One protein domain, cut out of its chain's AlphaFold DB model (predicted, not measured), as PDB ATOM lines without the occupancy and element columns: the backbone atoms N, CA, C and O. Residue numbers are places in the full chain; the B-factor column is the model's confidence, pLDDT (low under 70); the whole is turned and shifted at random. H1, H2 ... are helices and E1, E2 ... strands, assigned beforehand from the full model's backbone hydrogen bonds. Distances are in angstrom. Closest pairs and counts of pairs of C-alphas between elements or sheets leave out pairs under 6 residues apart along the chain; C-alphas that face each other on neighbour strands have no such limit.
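This is residues 3 to 91 of the 114 residues of an uncharacterized protein of Bradyrhizobium sp. UFLA 03-321 (UniProt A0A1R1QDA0). A strongly twisted wall of five strands has one helix, H1, over one face, and a long hairpin, E2 and E3, makes the longest axis. After E5 the last stretch, with the short helices H2 and H3, runs out past E5 and comes back to it, where residues 89 to 90 pair in parallel with residues 62 to 63. The printed part has 89 residues, with five named strands and three named helices in the order E1 E2 E3 E4 H1 E5 H2 H3; the class is mixed, helices and strands. The sheet is mixed, in the order E1, E2, E3, E4, E5, with E4 and E5 parallel and the other neighbours antiparallel. The whole is compact, with a radius of gyration of the C-alphas of 12.9 A, yet elongated, spanning 41 by 26 by 24 A.

E1, residues 3 to 5, and E2, residues 8 to 18, form a hairpin, with N 4 and O 8 2.9 A apart, within hydrogen-bond range. E2 bends by 63 degrees at residue 14. E2 and E3, residues 21 to 31, form a hairpin at 157 degrees between directions, with N 11 and O 27 at 3.0 A and N 18 and O 21 at 2.9 A. E3 and E4, residues 37 to 40, form a third hairpin, with N 30 and O 38 at 2.8 A. E1 to E4 are a meander, each strand the antiparallel neighbour of the one before. H1, residues 47 to 56, is on the sheet at a height of 9.3 A, over E4 and along the strands, at 18 degrees to E4 on the local plane; the closest C-alphas of H1 and E4 are those of Leu 56 and Leu 37, 7.7 A apart. E5, residues 59 to 63, is an edge strand parallel to E4 at 16 degrees, with N 39 and O 61 at 2.8 A. E4, H1 and E5 are a strand-helix-strand unit, two parallel neighbour strands with a helix between, and its crossover is right-handed. H2, residues 67 to 73, is only just not on the sheet, with 4 pairs of C-alphas within 10 A; H3, residues 78 to 81, is not on it, and H2 and H3 are apart. Every O i to N i+4 pair is within hydrogen-bond range in H1; H2 has 1 of 3, beside 3 of 4 O i to N i+3 pairs, and H3 is too short for an O i to N i+4 pair.

E1 begins at C-alpha 3 (121.141, 97.181, 150.446). E2 is 27.6 A from first to last C-alpha, E3 32.0 A, E4 10.0 A, H1 14.3 A, E5 11.2 A and H2 10.1 A; E1 and H3 are shorter. H3 ends at C-alpha 81 (140.934, 95.580, 133.876).

The two C-alphas farthest apart, those of Gly 20 and Asp 34, are 41.6 A from each other. The printed part has no cut, and no link between named elements is long. The mean pLDDT of the printed part is 75.8, and residues 65 to 91 are under 70.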
ATOM      1  N   GLN A   3     121.248  98.439 149.710       95.31
ATOM      2  CA  GLN A   3     121.141  97.181 150.446       95.31
ATOM      3  C   GLN A   3     119.710  96.642 150.345       95.31
ATOM      4  O   GLN A   3     118.750  97.356 150.623       95.31
ATOM      5  N   PHE A   4     119.583  95.393 149.907       94.06
ATOM      6  CA  PHE A   4     118.306  94.692 149.766       94.06
ATOM      7  C   PHE A   4     118.076  93.708 150.920       94.06
ATOM      8  O   PHE A   4     116.943  93.491 151.334       94.06
ATOM      9  N   GLY A   5     119.154  93.144 151.467       93.19
ATOM     10  CA  GLY A   5     119.114  92.241 152.611       93.19
ATOM     11  C   GLY A   5     120.466  92.145 153.309       93.19
ATOM     12  O   GLY A   5     121.418  92.853 152.965       93.19
ATOM     13  N   HIS A   6     120.554  91.256 154.298       94.81
ATOM     14  CA  HIS A   6     121.836  90.919 154.905       94.81
ATOM     15  C   HIS A   6     122.767  90.374 153.821       94.81
ATOM     16  O   HIS A   6     122.399  89.435 153.121       94.81
ATOM     17  N   ASP A   7     123.922  91.015 153.648       97.00
ATOM     18  CA  ASP A   7     124.927  90.638 152.652       97.00
ATOM     19  C   ASP A   7     124.470  90.626 151.182       97.00
ATOM     20  O   ASP A   7     125.127  90.035 150.322       97.00
ATOM     21  N   ILE A   8     123.369  91.322 150.867       96.31
ATOM     22  CA  ILE A   8     122.821  91.412 149.510       96.31
ATOM     23  C   ILE A   8     122.553  92.872 149.147       96.31
ATOM     24  O   ILE A   8     121.795  93.578 149.820       96.31
ATOM     25  N   TRP A   9     123.108  93.299 148.014       97.69
ATOM     26  CA  TRP A   9     122.919  94.631 147.446       97.69
ATOM     27  C   TRP A   9     122.444  94.559 146.000       97.69
ATOM     28  O   TRP A   9     122.772  93.636 145.256       97.69
ATOM     29  N   ILE A  10     121.699  95.580 145.588       95.56
ATOM     30  CA  ILE A  10     121.252  95.778 144.212       95.56
ATOM     31  C   ILE A  10     121.814  97.106 143.702       95.56
ATOM     32  O   ILE A  10     121.832  98.122 144.408       95.56
ATOM     33  N   ALA A  11     122.271  97.117 142.454       93.00
ATOM     34  CA  ALA A  11     122.649  98.339 141.759       93.00
ATOM     35  C   ALA A  11     121.966  98.406 140.390       93.00
ATOM     36  O   ALA A  11     121.944  97.429 139.642       93.00
ATOM     37  N   GLY A  12     121.398  99.572 140.085       91.31
ATOM     38  CA  GLY A  12     120.868  99.878 138.761       91.31
ATOM     39  C   GLY A  12     121.992 100.262 137.806       91.31
ATOM     40  O   GLY A  12     122.931 100.954 138.200       91.31
ATOM     41  N   GLY A  13     121.883  99.805 136.566       86.25
ATOM     42  CA  GLY A  13     122.702 100.254 135.451       86.25
ATOM     43  C   GLY A  13     121.905 101.128 134.480       86.25
ATOM     44  O   GLY A  13     120.752 101.474 134.755       86.25
ATOM     45  N   PRO A  14     122.496 101.487 133.330       83.12
ATOM     46  CA  PRO A  14     121.800 102.262 132.310       83.12
ATOM     47  C   PRO A  14     120.614 101.487 131.713       83.12
ATOM     48  O   PRO A  14     120.580 100.251 131.741       83.12
ATOM     49  N   ASN A  15     119.666 102.218 131.127       83.81
ATOM     50  CA  ASN A  15     118.650 101.627 130.259       83.81
ATOM     51  C   ASN A  15     119.316 101.124 128.978       83.81
ATOM     52  O   ASN A  15     120.097 101.849 128.359       83.81
ATOM     53  N   LEU A  16     118.992  99.898 128.577       81.25
ATOM     54  CA  LEU A  16     119.424  99.341 127.301       81.25
ATOM     55  C   LEU A  16     118.253  99.215 126.342       81.25
ATOM     56  O   LEU A  16     117.137  98.925 126.766       81.25
ATOM     57  N   ALA A  17     118.547  99.397 125.057       79.62
ATOM     58  CA  ALA A  17     117.651  99.076 123.959       79.62
ATOM     59  C   ALA A  17     118.138  97.786 123.292       79.62
ATOM     60  O   ALA A  17     119.241  97.752 122.743       79.62
ATOM     61  N   VAL A  18     117.337  96.726 123.344       70.88
ATOM     62  CA  VAL A  18     117.634  95.452 122.677       70.88
ATOM     63  C   VAL A  18     116.399  95.013 121.913       70.88
ATOM     64  O   VAL A  18     115.310  94.953 122.476       70.88
ATOM     65  N   ALA A  19     116.570  94.721 120.620       72.06
ATOM     66  CA  ALA A  19     115.492  94.273 119.734       72.06
ATOM     67  C   ALA A  19     114.231  95.172 119.779       72.06
ATOM     68  O   ALA A  19     113.110  94.679 119.740       72.06
ATOM     69  N   GLY A  20     114.416  96.493 119.898       78.56
ATOM     70  CA  GLY A  20     113.321  97.472 119.955       78.56
ATOM     71  C   GLY A  20     112.686  97.675 121.337       78.56
ATOM     72  O   GLY A  20     111.839  98.553 121.480       78.56
ATOM     73  N   PHE A  21     113.111  96.936 122.366       74.81
ATOM     74  CA  PHE A  21     112.624  97.096 123.736       74.81
ATOM     75  C   PHE A  21     113.633  97.834 124.609       74.81
ATOM     76  O   PHE A  21     114.810  97.473 124.652       74.81
ATOM     77  N   HIS A  22     113.147  98.831 125.349       80.75
ATOM     78  CA  HIS A  22     113.924  99.550 126.351       80.75
ATOM     79  C   HIS A  22     113.652  98.978 127.736       80.75
ATOM     80  O   HIS A  22     112.504  98.944 128.177       80.75
ATOM     81  N   TYR A  23     114.699  98.571 128.447       81.75
ATOM     82  CA  TYR A  23     114.564  98.113 129.827       81.75
ATOM     83  C   TYR A  23     115.732  98.568 130.707       81.75
ATOM     84  O   TYR A  23     116.875  98.659 130.239       81.75
ATOM     85  N   PRO A  24     115.466  98.862 131.995       83.88
ATOM     86  CA  PRO A  24     116.516  99.168 132.952       83.88
ATOM     87  C   PRO A  24     117.337  97.917 133.251       83.88
ATOM     88  O   PRO A  24     116.798  96.819 133.410       83.88
ATOM     89  N   THR A  25     118.649  98.084 133.383       86.06
ATOM     90  CA  THR A  25     119.530  96.999 133.819       86.06
ATOM     91  C   THR A  25     119.715  97.019 135.330       86.06
ATOM     92  O   THR A  25     119.682  98.071 135.973       86.06
ATOM     93  N   ARG A  26     119.896  95.839 135.922       90.88
ATOM     94  CA  ARG A  26     120.172  95.673 137.350       90.88
ATOM     95  C   ARG A  26     121.206  94.575 137.542       90.88
ATOM     96  O   ARG A  26     121.163  93.566 136.838       90.88
ATOM     97  N   MET A  27     122.078  94.772 138.522       92.38
ATOM     98  CA  MET A  27     122.961  93.737 139.041       92.38
ATOM     99  C   MET A  27     122.676  93.475 140.515       92.38
ATOM    100  O   MET A  27     122.251  94.380 141.241       92.38
ATOM    101  N   ALA A  28     122.961  92.252 140.950       94.94
ATOM    102  CA  ALA A  28     122.988  91.887 142.358       94.94
ATOM    103  C   ALA A  28     124.427  91.604 142.793       94.94
ATOM    104  O   ALA A  28     125.203  91.004 142.047       94.94
ATOM    105  N   ILE A  29     124.762  92.038 144.000       95.00
ATOM    106  CA  ILE A  29     126.035  91.779 144.665       95.00
ATOM    107  C   ILE A  29     125.707  91.004 145.932       95.00
ATOM    108  O   ILE A  29     124.873  91.443 146.723       95.00
ATOM    109  N   VAL A  30     126.355  89.863 146.113       95.56
ATOM    110  CA  VAL A  30     126.175  88.996 147.277       95.56
ATOM    111  C   VAL A  30     127.533  88.791 147.924       95.56
ATOM    112  O   VAL A  30     128.480  88.394 147.243       95.56
ATOM    113  N   ARG A  31     127.637  89.057 149.225       95.06
ATOM    114  CA  ARG A  31     128.816  88.672 150.002       95.06
ATOM    115  C   ARG A  31     128.687  87.204 150.403       95.06
ATOM    116  O   ARG A  31     127.656  86.765 150.898       95.06
ATOM    117  N   LEU A  32     129.739  86.443 150.136       92.38
ATOM    118  CA  LEU A  32     129.861  85.033 150.481       92.38
ATOM    119  C   LEU A  32     130.379  84.873 151.915       92.38
ATOM    120  O   LEU A  32     130.912  85.812 152.505       92.38
ATOM    121  N   ALA A  33     130.264  83.664 152.467       91.94
ATOM    122  CA  ALA A  33     130.670  83.370 153.845       91.94
ATOM    123  C   ALA A  33     132.161  83.651 154.133       91.94
ATOM    124  O   ALA A  33     132.525  83.910 155.275       91.94
ATOM    125  N   ASP A  34     133.017  83.620 153.110       88.25
ATOM    126  CA  ASP A  34     134.445  83.945 153.202       88.25
ATOM    127  C   ASP A  34     134.749  85.441 152.985       88.25
ATOM    128  O   ASP A  34     135.909  85.838 152.875       88.25
ATOM    129  N   GLY A  35     133.715  86.281 152.897       89.31
ATOM    130  CA  GLY A  35     133.823  87.722 152.694       89.31
ATOM    131  C   GLY A  35     134.031  88.155 151.239       89.31
ATOM    132  O   GLY A  35     133.967  89.356 150.969       89.31
ATOM    133  N   ALA A  36     134.234  87.222 150.300       90.06
ATOM    134  CA  ALA A  36     134.335  87.532 148.877       90.06
ATOM    135  C   ALA A  36     132.971  87.913 148.282       90.06
ATOM    136  O   ALA A  36     131.921  87.620 148.852       90.06
ATOM    137  N   LEU A  37     132.969  88.554 147.113       92.56
ATOM    138  CA  LEU A  37     131.745  88.974 146.434       92.56
ATOM    139  C   LEU A  37     131.449  88.128 145.194       92.56
ATOM    140  O   LEU A  37     132.319  87.848 144.362       92.56
ATOM    141  N   PHE A  38     130.172  87.795 145.058       90.50
ATOM    142  CA  PHE A  38     129.542  87.232 143.878       90.50
ATOM    143  C   PHE A  38     128.671  88.298 143.215       90.50
ATOM    144  O   PHE A  38     127.849  88.937 143.873       90.50
ATOM    145  N   ILE A  39     128.838  88.486 141.910       90.12
ATOM    146  CA  ILE A  39     128.080  89.462 141.129       90.12
ATOM    147  C   ILE A  39     127.249  88.743 140.086       90.12
ATOM    148  O   ILE A  39     127.767  87.976 139.278       90.12
ATOM    149  N   TRP A  40     125.960  89.046 140.075       88.69
ATOM    150  CA  TRP A  40     125.006  88.527 139.113       88.69
ATOM    151  C   TRP A  40     124.509  89.633 138.196       88.69
ATOM    152  O   TRP A  40     124.133  90.706 138.669       88.69
ATOM    153  N   SER A  41     124.431  89.334 136.899       87.12
ATOM    154  CA  SER A  41     123.931  90.251 135.872       87.12
ATOM    155  C   SER A  41     124.681  91.591 135.893       87.12
ATOM    156  O   SER A  41     124.063  92.631 136.125       87.12
ATOM    157  N   PRO A  42     126.016  91.593 135.702       86.56
ATOM    158  CA  PRO A  42     126.827  92.797 135.842       86.56
ATOM    159  C   PRO A  42     126.347  93.905 134.899       86.56
ATOM    160  O   PRO A  42     126.045  93.662 133.729       86.56
ATOM    161  N   VAL A  43     126.327  95.131 135.418       86.06
ATOM    162  CA  VAL A  43     126.046  96.354 134.655       86.06
ATOM    163  C   VAL A  43     127.327  97.163 134.451       86.06
ATOM    164  O   VAL A  43     128.372  96.850 135.025       86.06
ATOM    165  N   ARG A  44     127.271  98.222 133.636       82.50
ATOM    166  CA  ARG A  44     128.384  99.176 133.509       82.50
ATOM    167  C   ARG A  44     128.682  99.820 134.871       82.50
ATOM    168  O   ARG A  44     127.792 100.416 135.471       82.50
ATOM    169  N   LEU A  45     129.933  99.720 135.321       81.75
ATOM    170  CA  LEU A  45     130.407 100.395 136.530       81.75
ATOM    171  C   LEU A  45     130.578 101.895 136.294       81.75
ATOM    172  O   LEU A  45     131.189 102.304 135.309       81.75
ATOM    173  N   THR A  46     130.077 102.691 137.234       86.44
ATOM    174  CA  THR A  46     130.533 104.067 137.470       86.44
ATOM    175  C   THR A  46     131.622 104.052 138.543       86.44
ATOM    176  O   THR A  46     131.683 103.107 139.330       86.44
ATOM    177  N   GLU A  47     132.447 105.096 138.633       86.50
ATOM    178  CA  GLU A  47     133.501 105.197 139.659       86.50
ATOM    179  C   GLU A  47     132.938 105.062 141.082       86.50
ATOM    180  O   GLU A  47     133.439 104.283 141.889       86.50
ATOM    181  N   GLN A  48     131.821 105.736 141.368       88.81
ATOM    182  CA  GLN A  48     131.133 105.641 142.659       88.81
ATOM    183  C   GLN A  48     130.644 104.214 142.952       88.81
ATOM    184  O   GLN A  48     130.734 103.733 144.082       88.81
ATOM    185  N   MET A  49     130.102 103.525 141.944       88.50
ATOM    186  CA  MET A  49     129.639 102.147 142.093       88.50
ATOM    187  C   MET A  49     130.813 101.196 142.309       88.50
ATOM    188  O   MET A  49     130.710 100.285 143.125       88.50
ATOM    189  N   GLN A  50     131.924 101.428 141.614       87.44
ATOM    190  CA  GLN A  50     133.143 100.661 141.784       87.44
ATOM    191  C   GLN A  50     133.705 100.821 143.199       87.44
ATOM    192  O   GLN A  50     133.878  99.813 143.875       87.44
ATOM    193  N   ALA A  51     133.858 102.055 143.686       89.06
ATOM    194  CA  ALA A  51     134.296 102.324 145.055       89.06
ATOM    195  C   ALA A  51     133.379 101.661 146.097       89.06
ATOM    196  O   ALA A  51     133.854 101.074 147.066       89.06
ATOM    197  N   GLY A  52     132.060 101.690 145.870       92.19
ATOM    198  CA  GLY A  52     131.095 101.003 146.725       92.19
ATOM    199  C   GLY A  52     131.284  99.485 146.741       92.19
ATOM    200  O   GLY A  52     131.264  98.885 147.809       92.19
ATOM    201  N   VAL A  53     131.487  98.855 145.580       91.06
ATOM    202  CA  VAL A  53     131.746  97.408 145.489       91.06
ATOM    203  C   VAL A  53     133.081  97.046 146.140       91.06
ATOM    204  O   VAL A  53     133.153  96.059 146.866       91.06
ATOM    205  N   ASP A  54     134.120  97.845 145.926       89.56
ATOM    206  CA  ASP A  54     135.452  97.570 146.465       89.56
ATOM    207  C   ASP A  54     135.484  97.736 147.997       89.56
ATOM    208  O   ASP A  54     136.136  96.953 148.684       89.56
ATOM    209  N   ALA A  55     134.694  98.666 148.550       92.50
ATOM    210  CA  ALA A  55     134.476  98.791 149.992       92.50
ATOM    211  C   ALA A  55     133.704  97.603 150.593       92.50
ATOM    212  O   ALA A  55     133.828  97.326 151.786       92.50
ATOM    213  N   LEU A  56     132.906  96.893 149.788       93.12
ATOM    214  CA  LEU A  56     132.265  95.665 150.239       93.12
ATOM    215  C   LEU A  56     133.286  94.529 150.313       93.12
ATOM    216  O   LEU A  56     133.298  93.832 151.317       93.12
ATOM    217  N   GLY A  57     134.149  94.326 149.320       91.31
ATOM    218  CA  GLY A  57     135.162  93.271 149.368       91.31
ATOM    219  C   GLY A  57     135.656  92.823 147.997       91.31
ATOM    220  O   GLY A  57     135.305  93.381 146.959       91.31
ATOM    221  N   GLN A  58     136.476  91.771 147.979       90.25
ATOM    222  CA  GLN A  58     137.047  91.260 146.735       90.25
ATOM    223  C   GLN A  58     135.999  90.503 145.912       90.25
ATOM    224  O   GLN A  58     135.490  89.467 146.335       90.25
ATOM    225  N   VAL A  59     135.724  90.968 144.692       86.62
ATOM    226  CA  VAL A  59     134.901  90.224 143.725       86.62
ATOM    227  C   VAL A  59     135.650  88.993 143.234       86.62
ATOM    228  O   VAL A  59     136.707  89.114 142.617       86.62
ATOM    229  N   ARG A  60     135.071  87.814 143.476       84.75
ATOM    230  CA  ARG A  60     135.624  86.529 143.035       84.75
ATOM    231  C   ARG A  60     134.872  85.935 141.851       84.75
ATOM    232  O   ARG A  60     135.484  85.259 141.027       84.75
ATOM    233  N   HIS A  61     133.570  86.205 141.756       82.00
ATOM    234  CA  HIS A  61     132.702  85.612 140.744       82.00
ATOM    235  C   HIS A  61     131.837  86.670 140.070       82.00
ATOM    236  O   HIS A  61     131.208  87.485 140.743       82.00
ATOM    237  N   ILE A  62     131.770  86.619 138.739       82.19
ATOM    238  CA  ILE A  62     130.868  87.441 137.933       82.19
ATOM    239  C   ILE A  62     130.091  86.508 137.007       82.19
ATOM    240  O   ILE A  62     130.675  85.792 136.197       82.19
ATOM    241  N   VAL A  63     128.766  86.516 137.120       81.56
ATOM    242  CA  VAL A  63     127.883  85.626 136.367       81.56
ATOM    243  C   VAL A  63     126.922  86.439 135.515       81.56
ATOM    244  O   VAL A  63     126.161  87.268 136.016       81.56
ATOM    245  N   ALA A  64     126.961  86.190 134.208       76.31
ATOM    246  CA  ALA A  64     126.058  86.782 133.235       76.31
ATOM    247  C   ALA A  64     124.917  85.787 132.926       76.31
ATOM    248  O   ALA A  64     125.198  84.694 132.433       76.31
ATOM    249  N   PRO A  65     123.643  86.121 133.209       65.94
ATOM    250  CA  PRO A  65     122.524  85.180 133.090       65.94
ATOM    251  C   PRO A  65     122.189  84.726 131.668       65.94
ATOM    252  O   PRO A  65     121.548  83.692 131.499       65.94
ATOM    253  N   ASN A  66     122.563  85.482 130.638       60.41
ATOM    254  CA  ASN A  66     122.279  85.117 129.253       60.41
ATOM    255  C   ASN A  66     123.358  85.645 128.294       60.41
ATOM    256  O   ASN A  66     124.320  86.301 128.698       60.41
ATOM    257  N   SER A  67     123.213  85.345 127.005       51.78
ATOM    258  CA  SER A  67     124.185  85.780 126.005       51.78
ATOM    259  C   SER A  67     124.127  87.282 125.725       51.78
ATOM    260  O   SER A  67     125.173  87.812 125.397       51.78
ATOM    261  N   LEU A  68     123.005  87.999 125.925       51.53
ATOM    262  CA  LEU A  68     122.867  89.450 125.631       51.53
ATOM    263  C   LEU A  68     123.869  90.342 126.390       51.53
ATOM    264  O   LEU A  68     124.029  91.524 126.088       51.53
ATOM    265  N   HIS A  69     124.598  89.772 127.347       51.28
ATOM    266  CA  HIS A  69     125.683  90.426 128.059       51.28
ATOM    267  C   HIS A  69     126.945  90.667 127.210       51.28
ATOM    268  O   HIS A  69     127.824  91.390 127.676       51.28
ATOM    269  N   HIS A  70     127.044  90.181 125.959       44.97
ATOM    270  CA  HIS A  70     128.130  90.600 125.053       44.97
ATOM    271  C   HIS A  70     128.191  92.127 124.853       44.97
ATOM    272  O   HIS A  70     129.282  92.656 124.670       44.97
ATOM    273  N   LEU A  71     127.082  92.863 125.015       48.91
ATOM    274  CA  LEU A  71     127.066  94.335 124.945       48.91
ATOM    275  C   LEU A  71     127.850  95.037 126.075       48.91
ATOM    276  O   LEU A  71     128.279  96.175 125.905       48.91
ATOM    277  N   PHE A  72     128.070  94.378 127.218       49.16
ATOM    278  CA  PHE A  72     128.875  94.915 128.329       49.16
ATOM    279  C   PHE A  72     130.240  94.233 128.484       49.16
ATOM    280  O   PHE A  72     131.047  94.655 129.314       49.16
ATOM    281  N   LEU A  73     130.490  93.182 127.701       48.72
ATOM    282  CA  LEU A  73     131.693  92.357 127.781       48.72
ATOM    283  C   LEU A  73     132.613  92.531 126.561       48.72
ATOM    284  O   LEU A  73     133.820  92.369 126.694       48.72
ATOM    285  N   ALA A  74     132.083  92.913 125.392       40.53
ATOM    286  CA  ALA A  74     132.838  92.973 124.132       40.53
ATOM    287  C   ALA A  74     133.522  94.326 123.839       40.53
ATOM    288  O   ALA A  74     134.026  94.541 122.741       40.53
ATOM    289  N   SER A  75     133.574  95.256 124.793       35.91
ATOM    290  CA  SER A  75     134.242  96.551 124.589       35.91
ATOM    291  C   SER A  75     135.000  96.964 125.850       35.91
ATOM    292  O   SER A  75     134.545  97.820 126.602       35.91
ATOM    293  N   GLY A  76     136.127  96.296 126.123       43.59
ATOM    294  CA  GLY A  76     137.070  96.706 127.173       43.59
ATOM    295  C   GLY A  76     136.481  96.697 128.587       43.59
ATOM    296  O   GLY A  76     136.548  97.699 129.294       43.59
ATOM    297  N   SER A  77     135.855  95.588 128.994       43.31
ATOM    298  CA  SER A  77     135.104  95.458 130.247       43.31
ATOM    299  C   SER A  77     135.879  95.961 131.476       43.31
ATOM    300  O   SER A  77     136.844  95.344 131.928       43.31
ATOM    301  N   THR A  78     135.374  97.037 132.084       51.25
ATOM    302  CA  THR A  78     135.794  97.622 133.373       51.25
ATOM    303  C   THR A  78     135.819  96.613 134.526       51.25
ATOM    304  O   THR A  78     136.544  96.793 135.499       51.25
ATOM    305  N   TRP A  79     135.103  95.494 134.397       56.47
ATOM    306  CA  TRP A  79     135.163  94.376 135.339       56.47
ATOM    307  C   TRP A  79     136.439  93.515 135.225       56.47
ATOM    308  O   TRP A  79     136.758  92.808 136.175       56.47
ATOM    309  N   HIS A  80     137.154  93.547 134.090       47.56
ATOM    310  CA  HIS A  80     138.363  92.742 133.819       47.56
ATOM    311  C   HIS A  80     139.665  93.501 134.075       47.56
ATOM    312  O   HIS A  80     140.626  92.915 134.563       47.56
ATOM    313  N   ALA A  81     139.699  94.803 133.788       38.78
ATOM    314  CA  ALA A  81     140.934  95.580 133.876       38.78
ATOM    315  C   ALA A  81     141.334  95.968 135.316       38.78
ATOM    316  O   ALA A  81     142.492  96.289 135.554       38.78
ATOM    317  N   SER A  82     140.409  95.931 136.284       41.81
ATOM    318  CA  SER A  82     140.648  96.507 137.620       41.81
ATOM    319  C   SER A  82     140.801  95.487 138.760       41.81
ATOM    320  O   SER A  82     141.243  95.855 139.844       41.81
ATOM    321  N   ARG A  83     140.500  94.192 138.558       51.72
ATOM    322  CA  ARG A  83     140.528  93.198 139.654       51.72
ATOM    323  C   ARG A  83     141.402  91.985 139.355       51.72
ATOM    324  O   ARG A  83     140.980  91.036 138.699       51.72
ATOM    325  N   LYS A  84     142.611  91.986 139.919       39.88
ATOM    326  CA  LYS A  84     143.446  90.782 140.040       39.88
ATOM    327  C   LYS A  84     142.710  89.758 140.928       39.88
ATOM    328  O   LYS A  84     142.344  90.085 142.054       39.88
ATOM    329  N   GLY A  85     142.481  88.541 140.419       45.41
ATOM    330  CA  GLY A  85     141.895  87.418 141.179       45.41
ATOM    331  C   GLY A  85     140.444  87.029 140.853       45.41
ATOM    332  O   GLY A  85     139.899  86.155 141.522       45.41
ATOM    333  N   CYS A  86     139.806  87.632 139.841       45.72
ATOM    334  CA  CYS A  86     138.456  87.239 139.424       45.72
ATOM    335  C   CYS A  86     138.503  85.911 138.641       45.72
ATOM    336  O   CYS A  86     139.064  85.856 137.544       45.72
ATOM    337  N   ALA A  87     137.925  84.839 139.189       46.78
ATOM    338  CA  ALA A  87     137.898  83.521 138.559       46.78
ATOM    339  C   ALA A  87     136.752  83.437 137.531       46.78
ATOM    340  O   ALA A  87     135.753  82.759 137.749       46.78
ATOM    341  N   GLY A  88     136.914  84.154 136.413       52.00
ATOM    342  CA  GLY A  88     136.138  83.994 135.178       52.00
ATOM    343  C   GLY A  88     134.715  84.573 135.163       52.00
ATOM    344  O   GLY A  88     133.978  84.547 136.148       52.00
ATOM    345  N   ILE A  89     134.310  85.067 133.987       51.88
ATOM    346  CA  ILE A  89     132.893  85.237 133.636       51.88
ATOM    347  C   ILE A  89     132.359  83.869 133.242       51.88
ATOM    348  O   ILE A  89     132.829  83.270 132.277       51.88
ATOM    349  N   LEU A  90     131.359  83.386 133.968       49.66
ATOM    350  CA  LEU A  90     130.724  82.106 133.672       49.66
ATOM    351  C   LEU A  90     129.439  82.350 132.866       49.66
ATOM    352  O   LEU A  90     128.491  82.953 133.368       49.66
ATOM    353  N   ALA A  91     129.430  81.898 131.607       40.19
ATOM    354  CA  ALA A  91     128.254  81.817 130.731       40.19
ATOM    355  C   ALA A  91     127.501  80.473 130.961       40.19
ATOM    356  O   ALA A  91     128.060  79.545 131.551       40.19
TER     357      ALA A  91